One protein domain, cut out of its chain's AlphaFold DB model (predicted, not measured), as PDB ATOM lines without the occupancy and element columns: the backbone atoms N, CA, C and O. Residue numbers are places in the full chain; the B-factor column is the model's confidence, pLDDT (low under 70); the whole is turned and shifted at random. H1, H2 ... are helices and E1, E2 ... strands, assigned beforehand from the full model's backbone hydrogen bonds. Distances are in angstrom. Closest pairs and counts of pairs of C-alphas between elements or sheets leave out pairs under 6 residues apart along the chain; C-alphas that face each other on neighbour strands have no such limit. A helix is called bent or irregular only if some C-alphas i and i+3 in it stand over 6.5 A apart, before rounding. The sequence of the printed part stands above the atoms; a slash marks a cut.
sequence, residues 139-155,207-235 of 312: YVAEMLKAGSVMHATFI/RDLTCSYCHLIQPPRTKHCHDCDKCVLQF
ATOM      1  N   TYR A 139     265.244 185.389 223.114       90.69
ATOM      2  CA  TYR A 139     265.043 186.711 222.526       90.69
ATOM      3  C   TYR A 139     264.315 186.591 221.181       90.69
ATOM      4  O   TYR A 139     264.598 185.669 220.412       90.69
ATOM      5  N   VAL A 140     263.424 187.536 220.863       87.12
ATOM      6  CA  VAL A 140     262.621 187.496 219.619       87.12
ATOM      7  C   VAL A 140     263.512 187.476 218.370       87.12
ATOM      8  O   VAL A 140     263.261 186.707 217.445       87.12
ATOM      9  N   ALA A 141     264.607 188.244 218.374       83.44
ATOM     10  CA  ALA A 141     265.568 188.295 217.271       83.44
ATOM     11  C   ALA A 141     266.177 186.920 216.920       83.44
ATOM     12  O   ALA A 141     266.423 186.645 215.748       83.44
ATOM     13  N   GLU A 142     266.361 186.028 217.902       84.62
ATOM     14  CA  GLU A 142     266.863 184.667 217.660       84.62
ATOM     15  C   GLU A 142     265.812 183.792 216.958       84.62
ATOM     16  O   GLU A 142     266.160 183.003 216.084       84.62
ATOM     17  N   MET A 143     264.522 183.955 217.286       80.50
ATOM     18  CA  MET A 143     263.425 183.278 216.576       80.50
ATOM     19  C   MET A 143     263.260 183.804 215.149       80.50
ATOM     20  O   MET A 143     263.146 183.003 214.226       80.50
ATOM     21  N   LEU A 144     263.308 185.125 214.945       78.19
ATOM     22  CA  LEU A 144     263.216 185.722 213.607       78.19
ATOM     23  C   LEU A 144     264.388 185.285 212.712       78.19
ATOM     24  O   LEU A 144     264.178 184.922 211.554       78.19
ATOM     25  N   LYS A 145     265.608 185.243 213.264       78.94
ATOM     26  CA  LYS A 145     266.807 184.754 212.567       78.94
ATOM     27  C   LYS A 145     266.753 183.249 212.285       78.94
ATOM     28  O   LYS A 145     267.154 182.825 211.207       78.94
ATOM     29  N   ALA A 146     266.248 182.438 213.217       75.31
ATOM     30  CA  ALA A 146     266.042 181.012 212.976       75.31
ATOM     31  C   ALA A 146     264.989 180.774 211.880       75.31
ATOM     32  O   ALA A 146     265.223 179.979 210.974       75.31
ATOM     33  N   GLY A 147     263.870 181.504 211.912       68.19
ATOM     34  CA  GLY A 147     262.806 181.413 210.910       68.19
ATOM     35  C   GLY A 147     263.276 181.780 209.501       68.19
ATOM     36  O   GLY A 147     262.979 181.050 208.557       68.19
ATOM     37  N   SER A 148     264.055 182.857 209.344       67.31
ATOM     38  CA  SER A 148     264.591 183.247 208.032       67.31
ATOM     39  C   SER A 148     265.651 182.275 207.507       67.31
ATOM     40  O   SER A 148     265.642 181.972 206.315       67.31
ATOM     41  N   VAL A 149     266.508 181.719 208.374       67.19
ATOM     42  CA  VAL A 149     267.464 180.663 207.992       67.19
ATOM     43  C   VAL A 149     266.734 179.383 207.577       67.19
ATOM     44  O   VAL A 149     267.045 178.842 206.523       67.19
ATOM     45  N   MET A 150     265.724 178.934 208.330       55.69
ATOM     46  CA  MET A 150     264.934 177.746 207.971       55.69
ATOM     47  C   MET A 150     264.197 177.923 206.636       55.69
ATOM     48  O   MET A 150     264.230 177.019 205.803       55.69
ATOM     49  N   HIS A 151     263.593 179.094 206.391       60.12
ATOM     50  CA  HIS A 151     262.976 179.416 205.098       60.12
ATOM     51  C   HIS A 151     263.999 179.440 203.957       60.12
ATOM     52  O   HIS A 151     263.766 178.818 202.924       60.12
ATOM     53  N   ALA A 152     265.157 180.080 204.141       56.81
ATOM     54  CA  ALA A 152     266.221 180.090 203.135       56.81
ATOM     55  C   ALA A 152     266.748 178.674 202.830       56.81
ATOM     56  O   ALA A 152     266.930 178.322 201.664       56.81
ATOM     57  N   THR A 153     266.936 177.834 203.851       57.28
ATOM     58  CA  THR A 153     267.334 176.430 203.683       57.28
ATOM     59  C   THR A 153     266.255 175.620 202.967       57.28
ATOM     60  O   THR A 153     266.590 174.852 202.069       57.28
ATOM     61  N   PHE A 154     264.972 175.811 203.285       59.28
ATOM     62  CA  PHE A 154     263.872 175.139 202.585       59.28
ATOM     63  C   PHE A 154     263.802 175.539 201.104       59.28
ATOM     64  O   PHE A 154     263.727 174.665 200.243       59.28
ATOM     65  N   ILE A 155     263.900 176.838 200.793       60.97
ATOM     66  CA  ILE A 155     263.917 177.338 199.411       60.97
ATOM     67  C   ILE A 155     265.122 176.786 198.639       60.97
ATOM     68  O   ILE A 155     264.939 176.290 197.529       60.97
ATOM     69  N   ARG A 207     250.279 198.439 215.520       55.94
ATOM     70  CA  ARG A 207     251.044 199.486 216.211       55.94
ATOM     71  C   ARG A 207     251.155 199.196 217.711       55.94
ATOM     72  O   ARG A 207     252.254 199.312 218.247       55.94
ATOM     73  N   ASP A 208     250.091 198.693 218.343       62.94
ATOM     74  CA  ASP A 208     250.107 198.244 219.751       62.94
ATOM     75  C   ASP A 208     251.027 197.029 219.971       62.94
ATOM     76  O   ASP A 208     251.545 196.808 221.065       62.94
ATOM     77  N   LEU A 209     251.247 196.240 218.915       75.56
ATOM     78  CA  LEU A 209     252.087 195.043 218.928       75.56
ATOM     79  C   LEU A 209     253.559 195.313 218.579       75.56
ATOM     80  O   LEU A 209     254.350 194.372 218.543       75.56
ATOM     81  N   THR A 210     253.964 196.556 218.308       82.31
ATOM     82  CA  THR A 210     255.334 196.868 217.865       82.31
ATOM     83  C   THR A 210     256.180 197.471 218.987       82.31
ATOM     84  O   THR A 210     255.816 198.457 219.621       82.31
ATOM     85  N   CYS A 211     257.373 196.916 219.215       85.50
ATOM     86  CA  CYS A 211     258.320 197.463 220.181       85.50
ATOM     87  C   CYS A 211     258.892 198.808 219.709       85.50
ATOM     88  O   CYS A 211     259.604 198.862 218.703       85.50
ATOM     89  N   SER A 212     258.673 199.864 220.491       87.31
ATOM     90  CA  SER A 212     259.218 201.206 220.249       87.31
ATOM     91  C   SER A 212     260.749 201.294 220.308       87.31
ATOM     92  O   SER A 212     261.313 202.167 219.661       87.31
ATOM     93  N   TYR A 213     261.420 200.395 221.039       87.00
ATOM     94  CA  TYR A 213     262.883 200.384 221.204       87.00
ATOM     95  C   TYR A 213     263.586 199.484 220.183       87.00
ATOM     96  O   TYR A 213     264.483 199.916 219.471       87.00
ATOM     97  N   CYS A 214     263.170 198.215 220.097       84.75
ATOM     98  CA  CYS A 214     263.813 197.238 219.215       84.75
ATOM     99  C   CYS A 214     263.292 197.278 217.771       84.75
ATOM    100  O   CYS A 214     263.813 196.526 216.953       84.75
ATOM    101  N   HIS A 215     262.252 198.070 217.473       84.31
ATOM    102  CA  HIS A 215     261.548 198.104 216.183       84.31
ATOM    103  C   HIS A 215     261.296 196.690 215.633       84.31
ATOM    104  O   HIS A 215     261.861 196.266 214.630       84.31
ATOM    105  N   LEU A 216     260.461 195.932 216.346       81.12
ATOM    106  CA  LEU A 216     260.026 194.593 215.950       81.12
ATOM    107  C   LEU A 216     258.599 194.335 216.429       81.12
ATOM    108  O   LEU A 216     258.200 194.855 217.473       81.12
ATOM    109  N   ILE A 217     257.852 193.513 215.691       82.19
ATOM    110  CA  ILE A 217     256.560 192.996 216.149       82.19
ATOM    111  C   ILE A 217     256.833 192.045 217.317       82.19
ATOM    112  O   ILE A 217     257.625 191.106 217.202       82.19
ATOM    113  N   GLN A 218     256.215 192.324 218.458       82.06
ATOM    114  CA  GLN A 218     256.284 191.518 219.664       82.06
ATOM    115  C   GLN A 218     255.279 190.359 219.553       82.06
ATOM    116  O   GLN A 218     254.105 190.625 219.330       82.06
ATOM    117  N   PRO A 219     255.703 189.091 219.721       82.69
ATOM    118  CA  PRO A 219     254.803 187.939 219.859       82.69
ATOM    119  C   PRO A 219     253.976 187.980 221.161       82.69
ATOM    120  O   PRO A 219     254.391 188.652 222.113       82.69
ATOM    121  N   PRO A 220     252.898 187.182 221.307       82.81
ATOM    122  CA  PRO A 220     252.084 187.168 222.524       82.81
ATOM    123  C   PRO A 220     252.907 186.944 223.804       82.81
ATOM    124  O   PRO A 220     253.823 186.118 223.843       82.81
ATOM    125  N   ARG A 221     252.582 187.696 224.866       85.25
ATOM    126  CA  ARG A 221     253.303 187.732 226.162       85.25
ATOM    127  C   ARG A 221     254.787 188.154 226.086       85.25
ATOM    128  O   ARG A 221     255.506 188.026 227.076       85.25
ATOM    129  N   THR A 222     255.269 188.671 224.958       90.19
ATOM    130  CA  THR A 222     256.613 189.271 224.856       90.19
ATOM    131  C   THR A 222     256.653 190.633 225.542       90.19
ATOM    132  O   THR A 222     255.680 191.378 225.488       90.19
ATOM    133  N   LYS A 223     257.794 190.987 226.146       91.56
ATOM    134  CA  LYS A 223     258.093 192.364 226.583       91.56
ATOM    135  C   LYS A 223     259.535 192.732 226.231       91.56
ATOM    136  O   LYS A 223     260.364 191.851 225.996       91.56
ATOM    137  N   HIS A 224     259.842 194.028 226.181       92.94
ATOM    138  CA  HIS A 224     261.219 194.530 226.136       92.94
ATOM    139  C   HIS A 224     261.786 194.607 227.562       92.94
ATOM    140  O   HIS A 224     261.115 195.111 228.458       92.94
ATOM    141  N   CYS A 225     263.010 194.123 227.765       93.56
ATOM    142  CA  CYS A 225     263.763 194.281 229.007       93.56
ATOM    143  C   CYS A 225     264.876 195.308 228.792       93.56
ATOM    144  O   CYS A 225     265.794 195.065 228.006       93.56
ATOM    145  N   HIS A 226     264.792 196.426 229.516       91.12
ATOM    146  CA  HIS A 226     265.742 197.534 229.424       91.12
ATOM    147  C   HIS A 226     267.153 197.132 229.879       91.12
ATOM    148  O   HIS A 226     268.129 197.490 229.228       91.12
ATOM    149  N   ASP A 227     267.273 196.294 230.914       88.94
ATOM    150  CA  ASP A 227     268.549 195.788 231.456       88.94
ATOM    151  C   ASP A 227     269.339 194.916 230.462       88.94
ATOM    152  O   ASP A 227     270.524 194.633 230.661       88.94
ATOM    153  N   CYS A 228     268.672 194.438 229.407       88.19
ATOM    154  CA  CYS A 228     269.243 193.601 228.353       88.19
ATOM    155  C   CYS A 228     269.121 194.206 226.944       88.19
ATOM    156  O   CYS A 228     269.595 193.564 226.004       88.19
ATOM    157  N   ASP A 229     268.495 195.382 226.802       90.81
ATOM    158  CA  ASP A 229     268.170 196.073 225.538       90.81
ATOM    159  C   ASP A 229     267.486 195.166 224.486       90.81
ATOM    160  O   ASP A 229     267.803 195.185 223.294       90.81
ATOM    161  N   LYS A 230     266.593 194.264 224.931       90.19
ATOM    162  CA  LYS A 230     266.047 193.185 224.081       90.19
ATOM    163  C   LYS A 230     264.618 192.778 224.419       90.19
ATOM    164  O   LYS A 230     264.237 192.676 225.583       90.19
ATOM    165  N   CYS A 231     263.859 192.405 223.387       91.75
ATOM    166  CA  CYS A 231     262.577 191.716 223.541       91.75
ATOM    167  C   CYS A 231     262.745 190.222 223.850       91.75
ATOM    168  O   CYS A 231     263.474 189.515 223.146       91.75
ATOM    169  N   VAL A 232     262.027 189.744 224.868       93.75
ATOM    170  CA  VAL A 232     262.074 188.370 225.398       93.75
ATOM    171  C   VAL A 232     260.705 187.699 225.271       93.75
ATOM    172  O   VAL A 232     259.684 188.283 225.635       93.75
ATOM    173  N   LEU A 233     260.704 186.465 224.769       91.25
ATOM    174  CA  LEU A 233     259.529 185.623 224.537       91.25
ATOM    175  C   LEU A 233     258.942 185.111 225.855       91.25
ATOM    176  O   LEU A 233     259.661 184.495 226.645       91.25
ATOM    177  N   GLN A 234     257.636 185.325 226.054       91.06
ATOM    178  CA  GLN A 234     256.945 185.082 227.329       91.06
ATOM    179  C   GLN A 234     257.754 185.647 228.508       91.06
ATOM    180  O   GLN A 234     258.174 184.907 229.395       91.06
ATOM    181  N   PHE A 235     258.054 186.951 228.461       93.56
ATOM    182  CA  PHE A 235     258.888 187.592 229.475       93.56
ATOM    183  C   PHE A 235     258.212 187.527 230.842       93.56
ATOM    184  O   PHE A 235     257.095 188.024 231.021       93.56
TER     185      PHE A 235
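This is residues 139 to 155 and 207 to 235 of the 312 residues of the protein "S-acyltransferase" of Hordeum vulgare subsp. vulgare (UniProt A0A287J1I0). Picture a small head with one helix as a handle: the head holds a short hairpin of two strands, E1 and E2, together with the loop of residues 207 to 222, and H1 has its first residues at E2. From there H1 runs outward, and its residues 145 to 155 stick out from the head and make much of the length. The printed part has 46 residues, with one named helix and two named strands in the order H1, E1, E2; the sheet's order is E1 - E2, antiparallel. The class is mixed, helices and strands, with under half of the residues, 22, in named elements. The whole is only just loose, close to compact, with a radius of gyration of the C-alphas of 11.7 A, and it is elongated, spanning 35 by 23 by 17 A.

Find C-alpha 223 at (258.093, 192.364, 226.583), where the strand E1 begins; it covers residues 223 to 225. The strand E2 covers residues 230 to 232 and ends at C-alpha 232, at (262.074, 188.370, 225.398). Then go to C-alpha 140 at (262.621, 187.496, 219.619): from there the helix H1, residues 140 to 155, runs 22.7 A to C-alpha 155 at (263.917, 177.338, 199.411).

Look first at E1 and E2, a hairpin with a tight link of 4 residues. They are antiparallel neighbours, with 134 degrees between their N-to-C directions. The C-alphas of His 224 and Cys 231 face each other at 4.1 A. Check the backbone there: N 225 and O 230 are 2.9 A apart and N 232 and O 223 also 2.9 A, both within hydrogen-bond range. Next compare H1 with E2: 3 pairs of their C-alphas are within 8 A, and the closest C-alphas are those of Val 140 and Cys 231, 5.8 A apart. Their centres are 17.3 A apart. Residues 145 to 155 of H1 stand free. In H1, which is not bent, every O i to N i+4 pair is within hydrogen-bond range.

The two C-alphas farthest apart are those of Ile 155 and Asp 227, at 37.3 A. Without the residues that stand free, the body has 35 residues and spans 23 by 17 by 16 A, with a radius of gyration of 8.6 A. Between residues 155 and 207 you meet a cut: residues 156 to 206 are not printed, and C-alphas 155 and 207 are 30.6 A apart. The link from H1 to E1 runs across this cut. In the B-factor column of this predicted model, the mean pLDDT of the printed part is 80.3, and residues 147 to 155 and 207 to 208 are under 70.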